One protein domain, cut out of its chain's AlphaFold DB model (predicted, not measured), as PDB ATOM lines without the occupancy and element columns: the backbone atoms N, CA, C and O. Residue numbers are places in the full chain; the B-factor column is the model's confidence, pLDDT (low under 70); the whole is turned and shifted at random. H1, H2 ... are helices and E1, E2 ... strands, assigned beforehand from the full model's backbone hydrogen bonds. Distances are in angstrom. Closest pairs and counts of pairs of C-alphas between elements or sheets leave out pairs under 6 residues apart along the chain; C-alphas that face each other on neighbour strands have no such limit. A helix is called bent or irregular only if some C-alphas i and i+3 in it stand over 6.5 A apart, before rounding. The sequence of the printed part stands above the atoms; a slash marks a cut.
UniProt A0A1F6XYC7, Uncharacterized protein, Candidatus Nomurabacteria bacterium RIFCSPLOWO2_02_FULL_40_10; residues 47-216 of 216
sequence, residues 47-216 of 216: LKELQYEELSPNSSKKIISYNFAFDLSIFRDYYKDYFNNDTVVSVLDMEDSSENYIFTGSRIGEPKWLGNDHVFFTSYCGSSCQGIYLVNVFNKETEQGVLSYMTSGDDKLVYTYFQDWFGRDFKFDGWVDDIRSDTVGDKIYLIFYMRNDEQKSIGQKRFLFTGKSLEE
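AT A GLANCE: This is residues 47 to 216 of the 216 residues of an uncharacterized protein of Candidatus Nomurabacteria bacterium RIFCSPLOWO2_02_FULL_40_10 (UniProt A0A1F6XYC7). A curled six-stranded sheet, E5 to E10, stands between two smaller sheets: E11 to E13 pack on one face with strands nearly aligned, and E1 to E4 cover part of the other face with strands crossed. Beyond E1 to E4, residues 73 to 79 stick out, 77 to 79 of them in the short helix H1. The 170 printed residues, mostly strand by class, include one named helix and thirteen named strands, in the order E1 E2 H1 E3 to E13; each sheet is antiparallel, its strands side by side in chain order. The whole is compact, with a radius of gyration of the C-alphas of 17.9 A and spans of 56 by 44 by 28 A.

IN THESE COORDINATES: The largest sheet holds E5, residues 112 to 114, E6, 118 to 126, 24.9 A long, E7, 129 to 136, E8, 142 to 150, 26.0 A long, E9, 159 to 163, and E10, 169 to 173. The second holds E11, 175 to 184, 25.4 A long, E12, 187 to 195, and E13, 201 to 209, which ends at C-alpha 209, (-28.014, -26.023, 10.879). The third holds E1, 47 to 55, from C-alpha 47 at (-47.440, -26.456, 41.366), E2, 61 to 69, E3, 86 to 93, and E4, 99 to 106. H1 is residues 77 to 83, 10.9 A, and only just irregular: C-alphas 78 and 81 are 6.7 A apart.

HOW THE PARTS SIT: The sheet E5 to E10 is a meander, each strand the antiparallel neighbour of the one before, strongly twisted and curled by 111 degrees; N 123 and O 131 of the hairpin E6 and E7 are 2.8 A apart. E11 to E13, also a meander, faces it with strands at 10 degrees; N 180 and O 191 of E11 and E12 are 2.9 A apart. The closest C-alphas of E5 and E11 are Leu 114 and Ser 181, 5.6 A. E1 to E4 faces it with strands at 52 degrees, completing a stack of three sheets, face to face in turn; N 64 and O 90 of E2 and E3 are 2.9 A apart. The closest C-alphas of E4 and E7 are Ile 102 and Val 135, 7.2 A. E1 bends by 64 degrees at residue 51, E4 by 58 at 102 and E11 by 58 at 178. H1 is on none of the sheets; 1 of its 3 O i to N i+4 pairs and 3 of its 4 O i to N i+3 pairs are within hydrogen-bond range.

THE WHOLE: The C-alphas farthest apart, those of Asp 96 and Asp 155, are 57.5 A apart. The printed part has no cut, and no link is long. Mean pLDDT of the printed part is 89.9; residues 69 to 85 and 152 to 156 are under 70.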
ATOM      1  N   LEU A  47     -46.919 -27.437  42.311       77.19
ATOM      2  CA  LEU A  47     -47.440 -26.456  41.366       77.19
ATOM      3  C   LEU A  47     -46.399 -26.231  40.261       77.19
ATOM      4  O   LEU A  47     -45.253 -25.888  40.543       77.19
ATOM      5  N   LYS A  48     -46.790 -26.436  38.998       86.62
ATOM      6  CA  LYS A  48     -45.976 -26.046  37.838       86.62
ATOM      7  C   LYS A  48     -46.152 -24.548  37.598       86.62
ATOM      8  O   LYS A  48     -47.253 -24.111  37.267       86.62
ATOM      9  N   GLU A  49     -45.085 -23.775  37.747       90.00
ATOM     10  CA  GLU A  49     -45.091 -22.344  37.449       90.00
ATOM     11  C   GLU A  49     -44.518 -22.105  36.048       90.00
ATOM     12  O   GLU A  49     -43.298 -22.086  35.862       90.00
ATOM     13  N   LEU A  50     -45.407 -21.961  35.059       92.56
ATOM     14  CA  LEU A  50     -45.044 -21.718  33.661       92.56
ATOM     15  C   LEU A  50     -44.220 -20.433  33.525       92.56
ATOM     16  O   LEU A  50     -44.695 -19.356  33.871       92.56
ATOM     17  N   GLN A  51     -43.013 -20.561  32.983       94.44
ATOM     18  CA  GLN A  51     -42.108 -19.444  32.709       94.44
ATOM     19  C   GLN A  51     -42.131 -19.049  31.231       94.44
ATOM     20  O   GLN A  51     -42.065 -17.868  30.907       94.44
ATOM     21  N   TYR A  52     -42.214 -20.034  30.331       96.50
ATOM     22  CA  TYR A  52     -42.093 -19.807  28.894       96.50
ATOM     23  C   TYR A  52     -42.813 -20.886  28.082       96.50
ATOM     24  O   TYR A  52     -42.853 -22.050  28.489       96.50
ATOM     25  N   GLU A  53     -43.328 -20.508  26.913       97.62
ATOM     26  CA  GLU A  53     -43.817 -21.446  25.906       97.62
ATOM     27  C   GLU A  53     -43.571 -20.948  24.473       97.62
ATOM     28  O   GLU A  53     -43.680 -19.756  24.189       97.62
ATOM     29  N   GLU A  54     -43.272 -21.876  23.560       97.44
ATOM     30  CA  GLU A  54     -43.057 -21.584  22.135       97.44
ATOM     31  C   GLU A  54     -43.513 -22.763  21.265       97.44
ATOM     32  O   GLU A  54     -43.125 -23.913  21.495       97.44
ATOM     33  N   LEU A  55     -44.329 -22.492  20.243       97.88
ATOM     34  CA  LEU A  55     -44.709 -23.493  19.241       97.88
ATOM     35  C   LEU A  55     -43.543 -23.796  18.299       97.88
ATOM     36  O   LEU A  55     -42.816 -22.894  17.894       97.88
ATOM     37  N   SER A  56     -43.408 -25.061  17.904       97.38
ATOM     38  CA  SER A  56     -42.447 -25.464  16.877       97.38
ATOM     39  C   SER A  56     -42.770 -24.797  15.537       97.38
ATOM     40  O   SER A  56     -43.928 -24.443  15.290       97.38
ATOM     41  N   PRO A  57     -41.795 -24.673  14.618       96.44
ATOM     42  CA  PRO A  57     -42.026 -24.081  13.299       96.44
ATOM     43  C   PRO A  57     -43.215 -24.684  12.536       96.44
ATOM     44  O   PRO A  57     -43.950 -23.967  11.862       96.44
ATOM     45  N   ASN A  58     -43.442 -25.997  12.662       96.19
ATOM     46  CA  ASN A  58     -44.586 -26.684  12.052       96.19
ATOM     47  C   ASN A  58     -45.839 -26.767  12.951       96.19
ATOM     48  O   ASN A  58     -46.810 -27.417  12.572       96.19
ATOM     49  N   SER A  59     -45.810 -26.163  14.142       97.00
ATOM     50  CA  SER A  59     -46.882 -26.169  15.152       97.00
ATOM     51  C   SER A  59     -47.314 -27.551  15.669       97.00
ATOM     52  O   SER A  59     -48.347 -27.654  16.326       97.00
ATOM     53  N   SER A  60     -46.544 -28.612  15.405       97.38
ATOM     54  CA  SER A  60     -46.839 -29.968  15.907       97.38
ATOM     55  C   SER A  60     -46.439 -30.173  17.368       97.38
ATOM     56  O   SER A  60     -46.950 -31.072  18.027       97.38
ATOM     57  N   LYS A  61     -45.532 -29.340  17.885       97.94
ATOM     58  CA  LYS A  61     -45.007 -29.436  19.247       97.94
ATOM     59  C   LYS A  61     -44.960 -28.060  19.896       97.94
ATOM     60  O   LYS A  61     -44.924 -27.038  19.209       97.94
ATOM     61  N   LYS A  62     -44.897 -28.032  21.222       98.38
ATOM     62  CA  LYS A  62     -44.705 -26.812  22.009       98.38
ATOM     63  C   LYS A  62     -43.628 -27.029  23.063       98.38
ATOM     64  O   LYS A  62     -43.737 -27.963  23.852       98.38
ATOM     65  N   ILE A  63     -42.608 -26.177  23.096       98.06
ATOM     66  CA  ILE A  63     -41.696 -26.107  24.243       98.06
ATOM     67  C   ILE A  63     -42.475 -25.516  25.409       98.06
ATOM     68  O   ILE A  63     -43.190 -24.529  25.237       98.06
ATOM     69  N   ILE A  64     -42.307 -26.096  26.589       97.50
ATOM     70  CA  ILE A  64     -42.815 -25.564  27.845       97.50
ATOM     71  C   ILE A  64     -41.643 -25.516  28.823       97.50
ATOM     72  O   ILE A  64     -40.952 -26.514  29.029       97.50
ATOM     73  N   SER A  65     -41.415 -24.351  29.419       96.31
ATOM     74  CA  SER A  65     -40.430 -24.160  30.481       96.31
ATOM     75  C   SER A  65     -41.136 -23.770  31.768       96.31
ATOM     76  O   SER A  65     -41.966 -22.856  31.759       96.31
ATOM     77  N   TYR A  66     -40.836 -24.439  32.872       92.62
ATOM     78  CA  TYR A  66     -41.434 -24.129  34.170       92.62
ATOM     79  C   TYR A  66     -40.507 -24.475  35.325       92.62
ATOM     80  O   TYR A  66     -39.630 -25.331  35.216       92.62
ATOM     81  N   ASN A  67     -40.766 -23.840  36.461       89.06
ATOM     82  CA  ASN A  67     -40.180 -24.223  37.738       89.06
ATOM     83  C   ASN A  67     -41.214 -25.021  38.543       89.06
ATOM     84  O   ASN A  67     -42.428 -24.839  38.384       89.06
ATOM     85  N   PHE A  68     -40.745 -25.906  39.420       78.06
ATOM     86  CA  PHE A  68     -41.616 -26.522  40.416       78.06
ATOM     87  C   PHE A  68     -41.695 -25.621  41.644       78.06
ATOM     88  O   PHE A  68     -40.730 -25.483  42.392       78.06
ATOM     89  N   ALA A  69     -42.870 -25.045  41.879       66.25
ATOM     90  CA  ALA A  69     -43.181 -24.424  43.150       66.25
ATOM     91  C   ALA A  69     -43.647 -25.530  44.105       66.25
ATOM     92  O   ALA A  69     -44.738 -26.095  43.979       66.25
ATOM     93  N   PHE A  70     -42.784 -25.872  45.055       65.88
ATOM     94  CA  PHE A  70     -43.194 -26.652  46.214       65.88
ATOM     95  C   PHE A  70     -43.863 -25.716  47.218       65.88
ATOM     96  O   PHE A  70     -43.442 -24.569  47.375       65.88
ATOM     97  N   ASP A  71     -44.871 -26.197  47.946       60.78
ATOM     98  CA  ASP A  71     -45.275 -25.512  49.169       60.78
ATOM     99  C   ASP A  71     -44.094 -25.577  50.145       60.78
ATOM    100  O   ASP A  71     -43.818 -26.596  50.772       60.78
ATOM    101  N   LEU A  72     -43.330 -24.494  50.231       60.75
ATOM    102  CA  LEU A  72     -42.144 -24.433  51.074       60.75
ATOM    103  C   LEU A  72     -42.499 -24.242  52.561       60.75
ATOM    104  O   LEU A  72     -41.587 -24.199  53.387       60.75
ATOM    105  N   SER A  73     -43.786 -24.127  52.926       62.69
ATOM    106  CA  SER A  73     -44.224 -24.016  54.328       62.69
ATOM    107  C   SER A  73     -43.981 -25.298  55.134       62.69
ATOM    108  O   SER A  73     -43.835 -25.237  56.356       62.69
ATOM    109  N   ILE A  74     -43.858 -26.447  54.456       61.94
ATOM    110  CA  ILE A  74     -43.556 -27.746  55.077       61.94
ATOM    111  C   ILE A  74     -42.049 -28.013  55.240       61.94
ATOM    112  O   ILE A  74     -41.664 -28.920  55.981       61.94
ATOM    113  N   PHE A  75     -41.180 -27.222  54.598       59.94
ATOM    114  CA  PHE A  75     -39.726 -27.377  54.674       59.94
ATOM    115  C   PHE A  75     -39.094 -26.277  55.535       59.94
ATOM    116  O   PHE A  75     -39.467 -25.106  55.470       59.94
ATOM    117  N   ARG A  76     -38.094 -26.636  56.354       58.84
ATOM    118  CA  ARG A  76     -37.291 -25.641  57.091       58.84
ATOM    119  C   ARG A  76     -36.596 -24.705  56.098       58.84
ATOM    120  O   ARG A  76     -36.127 -25.180  55.068       58.84
ATOM    121  N   ASP A  77     -36.460 -23.425  56.454       62.25
ATOM    122  CA  ASP A  77     -35.922 -22.356  55.589       62.25
ATOM    123  C   ASP A  77     -34.619 -22.724  54.863       62.25
ATOM    124  O   ASP A  77     -34.422 -22.341  53.717       62.25
ATOM    125  N   TYR A  78     -33.774 -23.549  55.485       53.31
ATOM    126  CA  TYR A  78     -32.513 -24.031  54.919       53.31
ATOM    127  C   TYR A  78     -32.650 -24.837  53.612       53.31
ATOM    128  O   TYR A  78     -31.738 -24.830  52.793       53.31
ATOM    129  N   TYR A  79     -33.766 -25.537  53.398       54.72
ATOM    130  CA  TYR A  79     -33.967 -26.356  52.195       54.72
ATOM    131  C   TYR A  79     -34.604 -25.582  51.039       54.72
ATOM    132  O   TYR A  79     -34.620 -26.082  49.918       54.72
ATOM    133  N   LYS A  80     -35.100 -24.361  51.284       56.12
ATOM    134  CA  LYS A  80     -35.772 -23.549  50.262       56.12
ATOM    135  C   LYS A  80     -34.820 -23.216  49.117       56.12
ATOM    136  O   LYS A  80     -35.159 -23.458  47.972       56.12
ATOM    137  N   ASP A  81     -33.591 -22.803  49.409       55.81
ATOM    138  CA  ASP A  81     -32.618 -22.437  48.370       55.81
ATOM    139  C   ASP A  81     -32.143 -23.629  47.516       55.81
ATOM    140  O   ASP A  81     -31.682 -23.433  46.392       55.81
ATOM    141  N   TYR A  82     -32.275 -24.861  48.026       51.50
ATOM    142  CA  TYR A  82     -31.826 -26.081  47.344       51.50
ATOM    143  C   TYR A  82     -32.840 -26.608  46.319       51.50
ATOM    144  O   TYR A  82     -32.446 -27.246  45.350       51.50
ATOM    145  N   PHE A  83     -34.136 -26.339  46.514       53.69
ATOM    146  CA  PHE A  83     -35.214 -26.846  45.650       53.69
ATOM    147  C   PHE A  83     -35.818 -25.788  44.711       53.69
ATOM    148  O   PHE A  83     -36.693 -26.118  43.918       53.69
ATOM    149  N   ASN A  84     -35.387 -24.526  44.795       57.94
ATOM    150  CA  ASN A  84     -36.165 -23.391  44.283       57.94
ATOM    151  C   ASN A  84     -35.642 -22.744  42.986       57.94
ATOM    152  O   ASN A  84     -35.975 -21.595  42.742       57.94
ATOM    153  N   ASN A  85     -34.820 -23.406  42.160       62.91
ATOM    154  CA  ASN A  85     -34.261 -22.755  40.955       62.91
ATOM    155  C   ASN A  85     -34.002 -23.673  39.749       62.91
ATOM    156  O   ASN A  85     -33.390 -23.222  38.777       62.91
ATOM    157  N   ASP A  86     -34.412 -24.941  39.801       84.00
ATOM    158  CA  ASP A  86     -34.271 -25.811  38.636       84.00
ATOM    159  C   ASP A  86     -35.439 -25.572  37.686       84.00
ATOM    160  O   ASP A  86     -36.610 -25.764  38.027       84.00
ATOM    161  N   THR A  87     -35.086 -25.139  36.484       90.88
ATOM    162  CA  THR A  87     -36.004 -24.985  35.372       90.88
ATOM    163  C   THR A  87     -36.075 -26.301  34.620       90.88
ATOM    164  O   THR A  87     -35.062 -26.884  34.219       90.88
ATOM    165  N   VAL A  88     -37.301 -26.764  34.427       93.56
ATOM    166  CA  VAL A  88     -37.619 -27.919  33.606       93.56
ATOM    167  C   VAL A  88     -37.983 -27.434  32.220       93.56
ATOM    168  O   VAL A  88     -38.847 -26.573  32.075       93.56
ATOM    169  N   VAL A  89     -37.367 -28.041  31.209       97.00
ATOM    170  CA  VAL A  89     -37.767 -27.883  29.813       97.00
ATOM    171  C   VAL A  89     -38.429 -29.177  29.363       97.00
ATOM    172  O   VAL A  89     -37.838 -30.264  29.426       97.00
ATOM    173  N   SER A  90     -39.662 -29.063  28.895       97.31
ATOM    174  CA  SER A  90     -40.420 -30.154  28.303       97.31
ATOM    175  C   SER A  90     -40.953 -29.774  26.926       97.31
ATOM    176  O   SER A  90     -40.953 -28.610  26.519       97.31
ATOM    177  N   VAL A  91     -41.370 -30.792  26.186       98.00
ATOM    178  CA  VAL A  91     -42.009 -30.663  24.884       98.00
ATOM    179  C   VAL A  91     -43.372 -31.326  24.971       98.00
ATOM    180  O   VAL A  91     -43.464 -32.512  25.287       98.00
ATOM    181  N   LEU A  92     -44.418 -30.553  24.708       97.94
ATOM    182  CA  LEU A  92     -45.784 -31.030  24.562       97.94
ATOM    183  C   LEU A  92     -46.029 -31.384  23.097       97.94
ATOM    184  O   LEU A  92     -45.856 -30.529  22.222       97.94
ATOM    185  N   ASP A  93     -46.434 -32.620  22.837       97.19
ATOM    186  CA  ASP A  93     -46.979 -33.018  21.547       97.19
ATOM    187  C   ASP A  93     -48.417 -32.492  21.419       97.19
ATOM    188  O   ASP A  93     -49.244 -32.660  22.320       97.19
ATOM    189  N   MET A  94     -48.707 -31.792  20.326       97.38
ATOM    190  CA  MET A  94     -50.002 -31.139  20.137       97.38
ATOM    191  C   MET A  94     -51.094 -32.106  19.658       97.38
ATOM    192  O   MET A  94     -52.272 -31.755  19.743       97.38
ATOM    193  N   GLU A  95     -50.737 -33.293  19.158       96.31
ATOM    194  CA  GLU A  95     -51.698 -34.290  18.675       96.31
ATOM    195  C   GLU A  95     -52.367 -35.029  19.839       96.31
ATOM    196  O   GLU A  95     -53.597 -35.107  19.900       96.31
ATOM    197  N   ASP A  96     -51.572 -35.536  20.783       96.25
ATOM    198  CA  ASP A  96     -52.056 -36.364  21.894       96.25
ATOM    199  C   ASP A  96     -51.932 -35.697  23.274       96.25
ATOM    200  O   ASP A  96     -52.345 -36.274  24.285       96.25
ATOM    201  N   SER A  97     -51.425 -34.459  23.326       95.06
ATOM    202  CA  SER A  97     -51.167 -33.711  24.565       95.06
ATOM    203  C   SER A  97     -50.187 -34.410  25.515       95.06
ATOM    204  O   SER A  97     -50.197 -34.146  26.723       95.06
ATOM    205  N   SER A  98     -49.338 -35.301  24.999       95.62
ATOM    206  CA  SER A  98     -48.290 -35.935  25.789       95.62
ATOM    207  C   SER A  98     -47.140 -34.961  26.045       95.62
ATOM    208  O   SER A  98     -46.637 -34.286  25.149       95.62
ATOM    209  N   GLU A  99     -46.719 -34.864  27.304       95.06
ATOM    210  CA  GLU A  99     -45.596 -34.024  27.709       95.06
ATOM    211  C   GLU A  99     -44.348 -34.890  27.918       95.06
ATOM    212  O   GLU A  99     -44.329 -35.792  28.760       95.06
ATOM    213  N   ASN A 100     -43.279 -34.586  27.183       94.12
ATOM    214  CA  ASN A 100     -41.984 -35.241  27.312       94.12
ATOM    215  C   ASN A 100     -40.948 -34.286  27.914       94.12
ATOM    216  O   ASN A 100     -40.607 -33.260  27.334       94.12
ATOM    217  N   TYR A 101     -40.405 -34.650  29.070       94.00
ATOM    218  CA  TYR A 101     -39.333 -33.913  29.739       94.00
ATOM    219  C   TYR A 101     -38.015 -34.119  28.992       94.00
ATOM    220  O   TYR A 101     -37.582 -35.269  28.840       94.00
ATOM    221  N   ILE A 102     -37.374 -33.034  28.557       96.69
ATOM    222  CA  ILE A 102     -36.143 -33.102  27.758       96.69
ATOM    223  C   ILE A 102     -34.913 -32.578  28.499       96.69
ATOM    224  O   ILE A 102     -33.811 -33.029  28.204       96.69
ATOM    225  N   PHE A 103     -35.075 -31.683  29.479       95.44
ATOM    226  CA  PHE A 103     -33.949 -31.134  30.235       95.44
ATOM    227  C   PHE A 103     -34.370 -30.620  31.620       95.44
ATOM    228  O   PHE A 103     -35.508 -30.196  31.818       95.44
ATOM    229  N   THR A 104     -33.432 -30.630  32.568       92.44
ATOM    230  CA  THR A 104     -33.558 -29.963  33.870       92.44
ATOM    231  C   THR A 104     -32.234 -29.307  34.232       92.44
ATOM    232  O   THR A 104     -31.175 -29.925  34.102       92.44
ATOM    233  N   GLY A 105     -32.278 -28.064  34.697       89.44
ATOM    234  CA  GLY A 105     -31.083 -27.374  35.163       89.44
ATOM    235  C   GLY A 105     -31.378 -25.981  35.691       89.44
ATOM    236  O   GLY A 105     -32.454 -25.429  35.481       89.44
ATOM    237  N   SER A 106     -30.398 -25.399  36.369       86.75
ATOM    238  CA  SER A 106     -30.503 -24.053  36.926       86.75
ATOM    239  C   SER A 106     -29.806 -23.021  36.045       86.75
ATOM    240  O   SER A 106     -28.848 -23.322  35.329       86.75
ATOM    241  N   ARG A 107     -30.271 -21.767  36.131       87.50
ATOM    242  CA  ARG A 107     -29.678 -20.602  35.441       87.50
ATOM    243  C   ARG A 107     -29.563 -20.782  33.922       87.50
ATOM    244  O   ARG A 107     -28.567 -20.370  33.316       87.50
ATOM    245  N   ILE A 108     -30.579 -21.399  33.331       92.69
ATOM    246  CA  ILE A 108     -30.738 -21.480  31.882       92.69
ATOM    247  C   ILE A 108     -31.553 -20.288  31.370       92.69
ATOM    248  O   ILE A 108     -32.379 -19.733  32.092       92.69
ATOM    249  N   GLY A 109     -31.276 -19.869  30.139       93.25
ATOM    250  CA  GLY A 109     -32.080 -18.901  29.406       93.25
ATOM    251  C   GLY A 109     -33.342 -19.532  28.823       93.25
ATOM    252  O   GLY A 109     -33.598 -20.726  28.985       93.25
ATOM    253  N   GLU A 110     -34.123 -18.721  28.114       95.88
ATOM    254  CA  GLU A 110     -35.335 -19.181  27.437       95.88
ATOM    255  C   GLU A 110     -35.001 -20.249  26.374       95.88
ATOM    256  O   GLU A 110     -34.155 -19.996  25.506       95.88
ATOM    257  N   PRO A 111     -35.632 -21.437  26.430       97.56
ATOM    258  CA  PRO A 111     -35.469 -22.475  25.421       97.56
ATOM    259  C   PRO A 111     -36.190 -22.103  24.134       97.56
ATOM    260  O   PRO A 111     -37.385 -21.835  24.154       97.56
ATOM    261  N   LYS A 112     -35.470 -22.146  23.015       98.00
ATOM    262  CA  LYS A 112     -35.986 -21.819  21.684       98.00
ATOM    263  C   LYS A 112     -35.847 -23.011  20.748       98.00
ATOM    264  O   LYS A 112     -34.906 -23.803  20.872       98.00
ATOM    265  N   TRP A 113     -36.751 -23.134  19.784       98.06
ATOM    266  CA  TRP A 113     -36.643 -24.175  18.760       98.06
ATOM    267  C   TRP A 113     -35.430 -23.947  17.852       98.06
ATOM    268  O   TRP A 113     -35.095 -22.812  17.532       98.06
ATOM    269  N   LEU A 114     -34.802 -25.021  17.372       98.00
ATOM    270  CA  LEU A 114     -33.896 -25.015  16.220       98.00
ATOM    271  C   LEU A 114     -34.381 -26.085  15.237       98.00
ATOM    272  O   LEU A 114     -34.026 -27.262  15.321       98.00
ATOM    273  N   GLY A 115     -35.264 -25.672  14.328       96.50
ATOM    274  CA  GLY A 115     -36.079 -26.604  13.548       96.50
ATOM    275  C   GLY A 115     -37.172 -27.246  14.407       96.50
ATOM    276  O   GLY A 115     -37.641 -26.641  15.362       96.50
ATOM    277  N   ASN A 116     -37.587 -28.470  14.072       96.31
ATOM    278  CA  ASN A 116     -38.661 -29.185  14.791       96.31
ATOM    279  C   ASN A 116     -38.151 -30.291  15.735       96.31
ATOM    280  O   ASN A 116     -38.943 -30.935  16.433       96.31
ATOM    281  N   ASP A 117     -36.835 -30.513  15.738       96.56
ATOM    282  CA  ASP A 117     -36.211 -31.697  16.341       96.56
ATOM    283  C   ASP A 117     -35.211 -31.345  17.444       96.56
ATOM    284  O   ASP A 117     -34.793 -32.220  18.203       96.56
ATOM    285  N   HIS A 118     -34.833 -30.070  17.546       98.31
ATOM    286  CA  HIS A 118     -33.875 -29.598  18.532       98.31
ATOM    287  C   HIS A 118     -34.382 -28.355  19.248       98.31
ATOM    288  O   HIS A 118     -35.084 -27.521  18.672       98.31
ATOM    289  N   VAL A 119     -33.968 -28.228  20.501       98.44
ATOM    290  CA  VAL A 119     -34.176 -27.057  21.347       98.44
ATOM    291  C   VAL A 119     -32.811 -26.569  21.800       98.44
ATOM    292  O   VAL A 119     -31.956 -27.382  22.148       98.44
ATOM    293  N   PHE A 120     -32.595 -25.259  21.810       98.50
ATOM    294  CA  PHE A 120     -31.373 -24.669  22.340       98.50
ATOM    295  C   PHE A 120     -31.683 -23.590  23.373       98.50
ATOM    296  O   PHE A 120     -32.727 -22.944  23.328       98.50
ATOM    297  N   PHE A 121     -30.766 -23.395  24.312       97.62
ATOM    298  CA  PHE A 121     -30.839 -22.333  25.315       97.62
ATOM    299  C   PHE A 121     -29.445 -22.005  25.819       97.62
ATOM    300  O   PHE A 121     -28.538 -22.841  25.810       97.62
ATOM    301  N   THR A 122     -29.272 -20.776  26.288       96.38
ATOM    302  CA  THR A 122     -28.045 -20.382  26.970       96.38
ATOM    303  C   THR A 122     -28.062 -20.842  28.424       96.38
ATOM    304  O   THR A 122     -29.103 -21.152  28.996       96.38
ATOM    305  N   SER A 123     -26.896 -20.897  29.047       94.44
ATOM    306  CA  SER A 123     -26.751 -21.062  30.487       94.44
ATOM    307  C   SER A 123     -25.653 -20.156  31.010       94.44
ATOM    308  O   SER A 123     -24.691 -19.824  30.311       94.44
ATOM    309  N   TYR A 124     -25.794 -19.729  32.257       88.00
ATOM    310  CA  TYR A 124     -24.789 -18.888  32.886       88.00
ATOM    311  C   TYR A 124     -23.576 -19.718  33.344       88.00
ATOM    312  O   TYR A 124     -23.696 -20.514  34.275       88.00
ATOM    313  N   CYS A 125     -22.394 -19.482  32.755       83.19
ATOM    314  CA  CYS A 125     -21.107 -20.034  33.227       83.19
ATOM    315  C   CYS A 125     -20.162 -18.988  33.844       83.19
ATOM    316  O   CYS A 125     -19.136 -19.362  34.411       83.19
ATOM    317  N   GLY A 126     -20.477 -17.689  33.780       81.81
ATOM    318  CA  GLY A 126     -19.671 -16.622  34.381       81.81
ATOM    319  C   GLY A 126     -19.912 -15.257  33.736       81.81
ATOM    320  O   GLY A 126     -20.702 -15.126  32.810       81.81
ATOM    321  N   SER A 127     -19.202 -14.223  34.194       77.38
ATOM    322  CA  SER A 127     -19.354 -12.852  33.676       77.38
ATOM    323  C   SER A 127     -18.865 -12.665  32.232       77.38
ATOM    324  O   SER A 127     -19.284 -11.723  31.569       77.38
ATOM    325  N   SER A 128     -17.996 -13.553  31.741       84.25
ATOM    326  CA  SER A 128     -17.416 -13.503  30.387       84.25
ATOM    327  C   SER A 128     -17.711 -14.760  29.560       84.25
ATOM    328  O   SER A 128     -17.073 -14.984  28.534       84.25
ATOM    329  N   CYS A 129     -18.660 -15.588  30.009       88.12
ATOM    330  CA  CYS A 129     -18.986 -16.879  29.410       88.12
ATOM    331  C   CYS A 129     -20.493 -17.144  29.483       88.12
ATOM    332  O   CYS A 129     -21.110 -16.976  30.538       88.12
ATOM    333  N   GLN A 130     -21.059 -17.647  28.389       93.62
ATOM    334  CA  GLN A 130     -22.342 -18.345  28.380       93.62
ATOM    335  C   GLN A 130     -22.157 -19.753  27.806       93.62
ATOM    336  O   GLN A 130     -21.503 -19.935  26.782       93.62
ATOM    337  N   GLY A 131     -22.731 -20.759  28.460       95.56
ATOM    338  CA  GLY A 131     -22.920 -22.061  27.837       95.56
ATOM    339  C   GLY A 131     -24.076 -21.953  26.852       95.56
ATOM    340  O   GLY A 131     -24.980 -21.145  27.057       95.56
ATOM    341  N   ILE A 132     -24.073 -22.758  25.800       97.25
ATOM    342  CA  ILE A 132     -25.226 -22.901  24.913       97.25
ATOM    343  C   ILE A 132     -25.497 -24.385  24.703       97.25
ATOM    344  O   ILE A 132     -24.680 -25.106  24.136       97.25
ATOM    345  N   TYR A 133     -26.632 -24.853  25.201       97.94
ATOM    346  CA  TYR A 133     -27.045 -26.244  25.084       97.94
ATOM    347  C   TYR A 133     -27.827 -26.463  23.795       97.94
ATOM    348  O   TYR A 133     -28.560 -25.574  23.363       97.94
ATOM    349  N   LEU A 134     -27.686 -27.653  23.221       98.50
ATOM    350  CA  LEU A 134     -28.532 -28.181  22.159       98.50
ATOM    351  C   LEU A 134     -29.080 -29.525  22.622       98.50
ATOM    352  O   LEU A 134     -28.312 -30.433  22.926       98.50
ATOM    353  N   VAL A 135     -30.400 -29.649  22.670       98.38
ATOM    354  CA  VAL A 135     -31.093 -30.852  23.127       98.38
ATOM    355  C   VAL A 135     -31.905 -31.417  21.975       98.38
ATOM    356  O   VAL A 135     -32.763 -30.727  21.418       98.38
ATOM    357  N   ASN A 136     -31.662 -32.677  21.623       97.88
ATOM    358  CA  ASN A 136     -32.512 -33.406  20.689       97.88
ATOM    359  C   ASN A 136     -33.790 -33.867  21.408       97.88
ATOM    360  O   ASN A 136     -33.739 -34.555  22.428       97.88
ATOM    361  N   VAL A 137     -34.957 -33.496  20.879       96.88
ATOM    362  CA  VAL A 137     -36.237 -33.687  21.586       96.88
ATOM    363  C   VAL A 137     -36.700 -35.142  21.659       96.88
ATOM    364  O   VAL A 137     -37.555 -35.473  22.482       96.88
ATOM    365  N   PHE A 138     -36.161 -36.015  20.806       94.25
ATOM    366  CA  PHE A 138     -36.580 -37.414  20.729       94.25
ATOM    367  C   PHE A 138     -35.743 -38.306  21.639       94.25
ATOM    368  O   PHE A 138     -36.296 -39.072  22.428       94.25
ATOM    369  N   ASN A 139     -34.416 -38.213  21.531       95.81
ATOM    370  CA  ASN A 139     -33.496 -39.075  22.276       95.81
ATOM    371  C   ASN A 139     -32.924 -38.408  23.540       95.81
ATOM    372  O   ASN A 139     -32.316 -39.101  24.353       95.81
ATOM    373  N   LYS A 140     -33.177 -37.104  23.741       96.44
ATOM    374  CA  LYS A 140     -32.719 -36.294  24.887       96.44
ATOM    375  C   LYS A 140     -31.201 -36.147  24.976       96.44
ATOM    376  O   LYS A 140     -30.685 -35.702  26.002       96.44
ATOM    377  N   GLU A 141     -30.481 -36.507  23.916       97.19
ATOM    378  CA  GLU A 141     -29.054 -36.237  23.827       97.19
ATOM    379  C   GLU A 141     -28.839 -34.727  23.895       97.19
ATOM    380  O   GLU A 141     -29.553 -33.943  23.263       97.19
ATOM    381  N   THR A 142     -27.892 -34.338  24.743       97.38
ATOM    382  CA  THR A 142     -27.577 -32.945  25.028       97.38
ATOM    383  C   THR A 142     -26.128 -32.700  24.672       97.38
ATOM    384  O   THR A 142     -25.236 -33.330  25.236       97.38
ATOM    385  N   GLU A 143     -25.914 -31.750  23.776       98.06
ATOM    386  CA  GLU A 143     -24.598 -31.257  23.404       98.06
ATOM    387  C   GLU A 143     -24.397 -29.850  23.967       98.06
ATOM    388  O   GLU A 143     -25.349 -29.084  24.156       98.06
ATOM    389  N   GLN A 144     -23.143 -29.490  24.231       97.00
ATOM    390  CA  GLN A 144     -22.795 -28.214  24.846       97.00
ATOM    391  C   GLN A 144     -21.787 -27.452  23.987       97.00
ATOM    392  O   GLN A 144     -20.716 -27.954  23.668       97.00
ATOM    393  N   GLY A 145     -22.135 -26.209  23.666       96.94
ATOM    394  CA  GLY A 145     -21.235 -25.206  23.115       96.94
ATOM    395  C   GLY A 145     -20.915 -24.124  24.146       96.94
ATOM    396  O   GLY A 145     -21.504 -24.061  25.234       96.94
ATOM    397  N   VAL A 146     -19.993 -23.235  23.786       96.56
ATOM    398  CA  VAL A 146     -19.541 -22.137  24.646       96.56
ATOM    399  C   VAL A 146     -19.460 -20.840  23.853       96.56
ATOM    400  O   VAL A 146     -18.804 -20.765  22.817       96.56
ATOM    401  N   LEU A 147     -20.075 -19.793  24.394       95.56
ATOM    402  CA  LEU A 147     -19.897 -18.405  23.990       95.56
ATOM    403  C   LEU A 147     -18.961 -17.732  24.988       95.56
ATOM    404  O   LEU A 147     -19.277 -17.603  26.170       95.56
ATOM    405  N   SER A 148     -17.799 -17.307  24.515       94.56
ATOM    406  CA  SER A 148     -16.820 -16.569  25.304       94.56
ATOM    407  C   SER A 148     -16.699 -15.155  24.775       94.56
ATOM    408  O   SER A 148     -16.527 -14.945  23.575       94.56
ATOM    409  N   TYR A 149     -16.745 -14.182  25.673       91.12
ATOM    410  CA  TYR A 149     -16.706 -12.787  25.282       91.12
ATOM    411  C   TYR A 149     -15.406 -12.129  25.711       91.12
ATOM    412  O   TYR A 149     -15.046 -12.126  26.890       91.12
ATOM    413  N   MET A 150     -14.703 -11.574  24.734       87.12
ATOM    414  CA  MET A 150     -13.328 -11.142  24.888       87.12
ATOM    415  C   MET A 150     -13.216  -9.641  24.644       87.12
ATOM    416  O   MET A 150     -13.668  -9.109  23.627       87.12
ATOM    417  N   THR A 151     -12.533  -8.968  25.563       81.06
ATOM    418  CA  THR A 151     -11.983  -7.628  25.355       81.06
ATOM    419  C   THR A 151     -10.483  -7.778  25.134       81.06
ATOM    420  O   THR A 151      -9.842  -8.653  25.717       81.06
ATOM    421  N   SER A 152      -9.888  -6.995  24.238       65.62
ATOM    422  CA  SER A 152      -8.453  -7.104  23.954       65.62
ATOM    423  C   SER A 152      -7.709  -5.822  24.314       65.62
ATOM    424  O   SER A 152      -7.116  -5.181  23.460       65.62
ATOM    425  N   GLY A 153      -7.691  -5.479  25.602       63.41
ATOM    426  CA  GLY A 153      -7.001  -4.282  26.093       63.41
ATOM    427  C   GLY A 153      -7.601  -2.973  25.569       63.41
ATOM    428  O   GLY A 153      -8.644  -2.979  24.918       63.41
ATOM    429  N   ASP A 154      -6.924  -1.866  25.868       58.75
ATOM    430  CA  ASP A 154      -7.494  -0.512  25.787       58.75
ATOM    431  C   ASP A 154      -7.827  -0.028  24.357       58.75
ATOM    432  O   ASP A 154      -8.628   0.888  24.207       58.75
ATOM    433  N   ASP A 155      -7.296  -0.680  23.310       60.19
ATOM    434  CA  ASP A 155      -7.380  -0.207  21.914       60.19
ATOM    435  C   ASP A 155      -7.989  -1.212  20.908       60.19
ATOM    436  O   ASP A 155      -7.934  -0.983  19.696       60.19
ATOM    437  N   LYS A 156      -8.534  -2.360  21.343       63.50
ATOM    438  CA  LYS A 156      -9.078  -3.367  20.405       63.50
ATOM    439  C   LYS A 156     -10.576  -3.577  20.559       63.50
ATOM    440  O   LYS A 156     -11.113  -3.631  21.661       63.50
ATOM    441  N   LEU A 157     -11.210  -3.805  19.409       74.69
ATOM    442  CA  LEU A 157     -12.622  -4.141  19.296       74.69
ATOM    443  C   LEU A 157     -12.949  -5.413  20.091       74.69
ATOM    444  O   LEU A 157     -12.225  -6.412  20.050       74.69
ATOM    445  N   VAL A 158     -14.062  -5.344  20.812       87.88
ATOM    446  CA  VAL A 158     -14.690  -6.471  21.501       87.88
ATOM    447  C   VAL A 158     -15.077  -7.554  20.495       87.88
ATOM    448  O   VAL A 158     -15.497  -7.246  19.376       87.88
ATOM    449  N   TYR A 159     -14.936  -8.821  20.874       91.75
ATOM    450  CA  TYR A 159     -15.319  -9.937  20.014       91.75
ATOM    451  C   TYR A 159     -15.895 -11.098  20.817       91.75
ATOM    452  O   TYR A 159     -15.576 -11.297  21.993       91.75
ATOM    453  N   THR A 160     -16.719 -11.895  20.148       94.19
ATOM    454  CA  THR A 160     -17.269 -13.140  20.675       94.19
ATOM    455  C   THR A 160     -16.566 -14.318  20.013       94.19
ATOM    456  O   THR A 160     -16.369 -14.341  18.798       94.19
ATOM    457  N   TYR A 161     -16.189 -15.299  20.821       95.75
ATOM    458  CA  TYR A 161     -15.752 -16.611  20.377       95.75
ATOM    459  C   TYR A 161     -16.862 -17.620  20.656       95.75
ATOM    460  O   TYR A 161     -17.371 -17.674  21.775       95.75
ATOM    461  N   PHE A 162     -17.239 -18.400  19.654       96.81
ATOM    462  CA  PHE A 162     -18.259 -19.432  19.760       96.81
ATOM    463  C   PHE A 162     -17.654 -20.781  19.392       96.81
ATOM    464  O   PHE A 162     -17.323 -21.007  18.231       96.81
ATOM    465  N   GLN A 163     -17.537 -21.666  20.375       97.62
ATOM    466  CA  GLN A 163     -17.309 -23.084  20.129       97.62
ATOM    467  C   GLN A 163     -18.673 -23.767  20.034       97.62
ATOM    468  O   GLN A 163     -19.445 -23.742  20.997       97.62
ATOM    469  N   ASP A 164     -18.985 -24.335  18.875       97.38
ATOM    470  CA  ASP A 164     -20.260 -24.997  18.646       97.38
ATOM    471  C   ASP A 164     -20.334 -26.389  19.283       97.38
ATOM    472  O   ASP A 164     -19.359 -26.939  19.797       97.38
ATOM    473  N   TRP A 165     -21.529 -26.971  19.216       97.62
ATOM    474  CA  TRP A 165     -21.849 -28.308  19.722       97.62
ATOM    475  C   TRP A 165     -21.069 -29.437  19.041       97.62
ATOM    476  O   TRP A 165     -21.053 -30.560  19.525       97.62
ATOM    477  N   PHE A 166     -20.438 -29.152  17.903       96.94
ATOM    478  CA  PHE A 166     -19.759 -30.123  17.051       96.94
ATOM    479  C   PHE A 166     -18.234 -29.936  17.077       96.94
ATOM    480  O   PHE A 166     -17.520 -30.530  16.266       96.94
ATOM    481  N   GLY A 167     -17.729 -29.113  18.004       95.69
ATOM    482  CA  GLY A 167     -16.306 -28.876  18.230       95.69
ATOM    483  C   GLY A 167     -15.649 -27.902  17.252       95.69
ATOM    484  O   GLY A 167     -14.424 -27.903  17.143       95.69
ATOM    485  N   ARG A 168     -16.424 -27.091  16.525       97.00
ATOM    486  CA  ARG A 168     -15.905 -26.061  15.616       97.00
ATOM    487  C   ARG A 168     -15.959 -24.688  16.253       97.00
ATOM    488  O   ARG A 168     -16.861 -24.365  17.016       97.00
ATOM    489  N   ASP A 169     -14.988 -23.879  15.871       97.06
ATOM    490  CA  ASP A 169     -14.733 -22.587  16.474       97.06
ATOM    491  C   ASP A 169     -15.025 -21.451  15.501       97.06
ATOM    492  O   ASP A 169     -14.551 -21.442  14.362       97.06
ATOM    493  N   PHE A 170     -15.758 -20.455  15.983       96.19
ATOM    494  CA  PHE A 170     -16.138 -19.271  15.232       96.19
ATOM    495  C   PHE A 170     -15.776 -18.004  15.998       96.19
ATOM    496  O   PHE A 170     -15.857 -17.942  17.226       96.19
ATOM    497  N   LYS A 171     -15.399 -16.958  15.261       94.75
ATOM    498  CA  LYS A 171     -15.068 -15.650  15.827       94.75
ATOM    499  C   LYS A 171     -15.905 -14.557  15.177       94.75
ATOM    500  O   LYS A 171     -15.919 -14.423  13.953       94.75
ATOM    501  N   PHE A 172     -16.558 -13.749  16.006       91.75
ATOM    502  CA  PHE A 172     -17.429 -12.651  15.589       91.75
ATOM    503  C   PHE A 172     -16.945 -11.342  16.179       91.75
ATOM    504  O   PHE A 172     -16.642 -11.284  17.368       91.75
ATOM    505  N   ASP A 173     -16.953 -10.278  15.389       92.38
ATOM    506  CA  ASP A 173     -16.807  -8.936  15.941       92.38
ATOM    507  C   ASP A 173     -18.061  -8.581  16.754       92.38
ATOM    508  O   ASP A 173     -19.182  -8.893  16.345       92.38
ATOM    509  N   GLY A 174     -17.873  -7.930  17.901       92.62
ATOM    510  CA  GLY A 174     -18.958  -7.525  18.793       92.62
ATOM    511  C   GLY A 174     -19.361  -8.548  19.858       92.62
ATOM    512  O   GLY A 174     -18.786  -9.631  19.997       92.62
ATOM    513  N   TRP A 175     -20.393  -8.175  20.611       92.88
ATOM    514  CA  TRP A 175     -21.087  -9.001  21.596       92.88
ATOM    515  C   TRP A 175     -22.348  -9.603  20.983       92.88
ATOM    516  O   TRP A 175     -23.040  -8.933  20.213       92.88
ATOM    517  N   VAL A 176     -22.683 -10.829  21.375       94.50
ATOM    518  CA  VAL A 176     -24.008 -11.404  21.110       94.50
ATOM    519  C   VAL A 176     -25.032 -10.709  22.007       94.50
ATOM    520  O   VAL A 176     -24.863 -10.667  23.226       94.50
ATOM    521  N   ASP A 177     -26.067 -10.150  21.392       93.88
ATOM    522  CA  ASP A 177     -27.198  -9.500  22.061       93.88
ATOM    523  C   ASP A 177     -28.381 -10.466  22.222       93.88
ATOM    524  O   ASP A 177     -28.962 -10.571  23.297       93.88
ATOM    525  N   ASP A 178     -28.690 -11.225  21.167       95.50
ATOM    526  CA  ASP A 178     -29.744 -12.242  21.149       95.50
ATOM    527  C   ASP A 178     -29.346 -13.395  20.218       95.50
ATOM    528  O   ASP A 178     -28.559 -13.229  19.279       95.50
ATOM    529  N   ILE A 179     -29.920 -14.566  20.473       97.62
ATOM    530  CA  ILE A 179     -29.767 -15.768  19.657       97.62
ATOM    531  C   ILE A 179     -31.165 -16.257  19.304       97.62
ATOM    532  O   ILE A 179     -32.001 -16.486  20.183       97.62
ATOM    533  N   ARG A 180     -31.433 -16.413  18.012       97.06
ATOM    534  CA  ARG A 180     -32.713 -16.908  17.495       97.06
ATOM    535  C   ARG A 180     -32.485 -18.018  16.496       97.06
ATOM    536  O   ARG A 180     -31.382 -18.174  15.972       97.06
ATOM    537  N   SER A 181     -33.548 -18.745  16.199       97.19
ATOM    538  CA  SER A 181     -33.605 -19.574  15.010       97.19
ATOM    539  C   SER A 181     -34.535 -18.972  13.968       97.19
ATOM    540  O   SER A 181     -35.369 -18.116  14.262       97.19
ATOM    541  N   ASP A 182     -34.361 -19.422  12.735       96.19
ATOM    542  CA  ASP A 182     -35.284 -19.157  11.643       96.19
ATOM    543  C   ASP A 182     -35.374 -20.403  10.757       96.19
ATOM    544  O   ASP A 182     -34.401 -21.150  10.626       96.19
ATOM    545  N   THR A 183     -36.533 -20.641  10.150       95.44
ATOM    546  CA  THR A 183     -36.740 -21.744   9.203       95.44
ATOM    547  C   THR A 183     -37.274 -21.174   7.898       95.44
ATOM    548  O   THR A 183     -38.398 -20.678   7.835       95.44
ATOM    549  N   VAL A 184     -36.464 -21.249   6.840       93.81
ATOM    550  CA  VAL A 184     -36.800 -20.725   5.510       93.81
ATOM    551  C   VAL A 184     -36.817 -21.879   4.515       93.81
ATOM    552  O   VAL A 184     -35.769 -22.363   4.080       93.81
ATOM    553  N   GLY A 185     -38.022 -22.327   4.152       92.50
ATOM    554  CA  GLY A 185     -38.198 -23.585   3.425       92.50
ATOM    555  C   GLY A 185     -37.683 -24.752   4.267       92.50
ATOM    556  O   GLY A 185     -38.009 -24.846   5.445       92.50
ATOM    557  N   ASP A 186     -36.820 -25.583   3.688       92.88
ATOM    558  CA  ASP A 186     -36.230 -26.740   4.379       92.88
ATOM    559  C   ASP A 186     -34.915 -26.408   5.110       92.88
ATOM    560  O   ASP A 186     -34.212 -27.301   5.585       92.88
ATOM    561  N   LYS A 187     -34.533 -25.126   5.167       97.31
ATOM    562  CA  LYS A 187     -33.279 -24.681   5.783       97.31
ATOM    563  C   LYS A 187     -33.533 -24.072   7.150       97.31
ATOM    564  O   LYS A 187     -34.312 -23.130   7.281       97.31
ATOM    565  N   ILE A 188     -32.815 -24.581   8.141       98.31
ATOM    566  CA  ILE A 188     -32.871 -24.128   9.529       98.31
ATOM    567  C   ILE A 188     -31.626 -23.292   9.800       98.31
ATOM    568  O   ILE A 188     -30.516 -23.720   9.493       98.31
ATOM    569  N   TYR A 189     -31.794 -22.114  10.382       98.44
ATOM    570  CA  TYR A 189     -30.701 -21.200  10.678       98.44
ATOM    571  C   TYR A 189     -30.606 -20.917  12.169       98.44
ATOM    572  O   TYR A 189     -31.619 -20.635  12.801       98.44
ATOM    573  N   LEU A 190     -29.385 -20.914  12.703       98.50
ATOM    574  CA  LEU A 190     -29.048 -20.304  13.987       98.50
ATOM    575  C   LEU A 190     -28.524 -18.889  13.726       98.50
ATOM    576  O   LEU A 190     -27.621 -18.699  12.909       98.50
ATOM    577  N   ILE A 191     -29.101 -17.892  14.388       98.38
ATOM    578  CA  ILE A 191     -28.841 -16.476  14.128       98.38
ATOM    579  C   ILE A 191     -28.396 -15.794  15.415       98.38
ATOM    580  O   ILE A 191     -29.158 -15.704  16.375       98.38
ATOM    581  N   PHE A 192     -27.185 -15.251  15.397       98.00
ATOM    582  CA  PHE A 192     -26.641 -14.392  16.438       98.00
ATOM    583  C   PHE A 192     -26.809 -12.932  16.024       98.00
ATOM    584  O   PHE A 192     -26.289 -12.509  14.987       98.00
ATOM    585  N   TYR A 193     -27.521 -12.156  16.832       97.75
ATOM    586  CA  TYR A 193     -27.633 -10.709  16.671       97.75
ATOM    587  C   TYR A 193     -26.462 -10.050  17.388       97.75
ATOM    588  O   TYR A 193     -26.242 -10.293  18.574       97.75
ATOM    589  N   MET A 194     -25.703  -9.235  16.661       96.38
ATOM    590  CA  MET A 194     -24.437  -8.688  17.139       96.38
ATOM    591  C   MET A 194     -24.565  -7.196  17.449       96.38
ATOM    592  O   MET A 194     -25.202  -6.442  16.701       96.38
ATOM    593  N   ARG A 195     -23.890  -6.753  18.511       94.88
ATOM    594  CA  ARG A 195     -23.752  -5.339  18.884       94.88
ATOM    595  C   ARG A 195     -22.308  -4.962  19.195       94.88
ATOM    596  O   ARG A 195     -21.518  -5.808  19.609       94.88
ATOM    597  N   ASN A 196     -21.962  -3.692  19.024       91.12
ATOM    598  CA  ASN A 196     -20.677  -3.161  19.473       91.12
ATOM    599  C   ASN A 196     -20.696  -2.810  20.978       91.12
ATOM    600  O   ASN A 196     -21.669  -3.052  21.694       91.12
ATOM    601  N   ASP A 197     -19.587  -2.259  21.456       87.38
ATOM    602  CA  ASP A 197     -19.387  -1.715  22.802       87.38
ATOM    603  C   ASP A 197     -20.316  -0.534  23.141       87.38
ATOM    604  O   ASP A 197     -20.767  -0.414  24.278       87.38
ATOM    605  N   GLU A 198     -20.690   0.275  22.150       90.00
ATOM    606  CA  GLU A 198     -21.710   1.331  22.271       90.00
ATOM    607  C   GLU A 198     -23.161   0.798  22.279       90.00
ATOM    608  O   GLU A 198     -24.108   1.581  22.192       90.00
ATOM    609  N   GLN A 199     -23.356  -0.525  22.347       88.81
ATOM    610  CA  GLN A 199     -24.654  -1.212  22.257       88.81
ATOM    611  C   GLN A 199     -25.422  -0.982  20.943       88.81
ATOM    612  O   GLN A 199     -26.615  -1.277  20.851       88.81
ATOM    613  N   LYS A 200     -24.758  -0.495  19.893       94.31
ATOM    614  CA  LYS A 200     -25.343  -0.374  18.556       94.31
ATOM    615  C   LYS A 200     -25.291  -1.717  17.848       94.31
ATOM    616  O   LYS A 200     -24.263  -2.391  17.863       94.31
ATOM    617  N   SER A 201     -26.383  -2.079  17.178       96.12
ATOM    618  CA  SER A 201     -26.399  -3.262  16.318       96.12
ATOM    619  C   SER A 201     -25.381  -3.116  15.186       96.12
ATOM    620  O   SER A 201     -25.318  -2.077  14.527       96.12
ATOM    621  N   ILE A 202     -24.608  -4.175  14.953       95.38
ATOM    622  CA  ILE A 202     -23.618  -4.272  13.869       95.38
ATOM    623  C   ILE A 202     -23.956  -5.395  12.879       95.38
ATOM    624  O   ILE A 202     -23.127  -5.781  12.057       95.38
ATOM    625  N   GLY A 203     -25.185  -5.914  12.942       96.12
ATOM    626  CA  GLY A 203     -25.696  -6.941  12.041       96.12
ATOM    627  C   GLY A 203     -25.896  -8.297  12.711       96.12
ATOM    628  O   GLY A 203     -26.184  -8.389  13.904       96.12
ATOM    629  N   GLN A 204     -25.807  -9.354  11.906       96.94
ATOM    630  CA  GLN A 204     -26.121 -10.724  12.305       96.94
ATOM    631  C   GLN A 204     -25.056 -11.695  11.794       96.94
ATOM    632  O   GLN A 204     -24.502 -11.505  10.707       96.94
ATOM    633  N   LYS A 205     -24.829 -12.772  12.544       97.00
ATOM    634  CA  LYS A 205     -24.119 -13.968  12.081       97.00
ATOM    635  C   LYS A 205     -25.115 -15.113  11.985       97.00
ATOM    636  O   LYS A 205     -25.832 -15.382  12.942       97.00
ATOM    637  N   ARG A 206     -25.208 -15.729  10.807       97.38
ATOM    638  CA  ARG A 206     -26.187 -16.774  10.493       97.38
ATOM    639  C   ARG A 206     -25.438 -18.049  10.151       97.38
ATOM    640  O   ARG A 206     -24.477 -17.983   9.397       97.38
ATOM    641  N   PHE A 207     -25.921 -19.170  10.664       98.06
ATOM    642  CA  PHE A 207     -25.383 -20.490  10.376       98.06
ATOM    643  C   PHE A 207     -26.498 -21.425   9.944       98.06
ATOM    644  O   PHE A 207     -27.510 -21.525  10.635       98.06
ATOM    645  N   LEU A 208     -26.311 -22.126   8.834       98.12
ATOM    646  CA  LEU A 208     -27.179 -23.217   8.417       98.12
ATOM    647  C   LEU A 208     -26.968 -24.419   9.342       98.12
ATOM    648  O   LEU A 208     -25.879 -24.983   9.394       98.12
ATOM    649  N   PHE A 209     -28.016 -24.836  10.039       98.25
ATOM    650  CA  PHE A 209     -28.014 -26.023  10.879       98.25
ATOM    651  C   PHE A 209     -28.461 -27.250  10.083       98.25
ATOM    652  O   PHE A 209     -29.567 -27.291   9.546       98.25
ATOM    653  N   THR A 210     -27.606 -28.269  10.035       96.19
ATOM    654  CA  THR A 210     -27.847 -29.508   9.273       96.19
ATOM    655  C   THR A 210     -28.288 -30.682  10.154       96.19
ATOM    656  O   THR A 210     -28.403 -31.808   9.673       96.19
ATOM    657  N   GLY A 211     -28.463 -30.449  11.460       93.75
ATOM    658  CA  GLY A 211     -28.649 -31.496  12.471       93.75
ATOM    659  C   GLY A 211     -27.341 -32.054  13.042       93.75
ATOM    660  O   GLY A 211     -27.348 -32.613  14.129       93.75
ATOM    661  N   LYS A 212     -26.215 -31.885  12.337       94.06
ATOM    662  CA  LYS A 212     -24.892 -32.407  12.743       94.06
ATOM    663  C   LYS A 212     -23.734 -31.421  12.546       94.06
ATOM    664  O   LYS A 212     -22.583 -31.754  12.807       94.06
ATOM    665  N   SER A 213     -24.026 -30.252  11.983       96.44
ATOM    666  CA  SER A 213     -23.079 -29.169  11.737       96.44
ATOM    667  C   SER A 213     -23.816 -27.828  11.621       96.44
ATOM    668  O   SER A 213     -25.029 -27.772  11.409       96.44
ATOM    669  N   LEU A 214     -23.042 -26.753  11.749       97.12
ATOM    670  CA  LEU A 214     -23.356 -25.350  11.452       97.12
ATOM    671  C   LEU A 214     -22.515 -24.832  10.268       97.12
ATOM    672  O   LEU A 214     -21.296 -24.730  10.373       97.12
ATOM    673  N   GLU A 215     -23.110 -24.494   9.140       95.69
ATOM    674  CA  GLU A 215     -22.385 -24.019   7.948       95.69
ATOM    675  C   GLU A 215     -22.580 -22.507   7.762       95.69
ATOM    676  O   GLU A 215     -23.675 -22.006   8.013       95.69
ATOM    677  N   GLU A 216     -21.526 -21.781   7.373       86.62
ATOM    678  CA  GLU A 216     -21.584 -20.333   7.079       86.62
ATOM    679  C   GLU A 216     -22.210 -20.033   5.709       86.62
ATOM    680  O   GLU A 216     -21.905 -20.763   4.737       86.62
TER     681      GLU A 216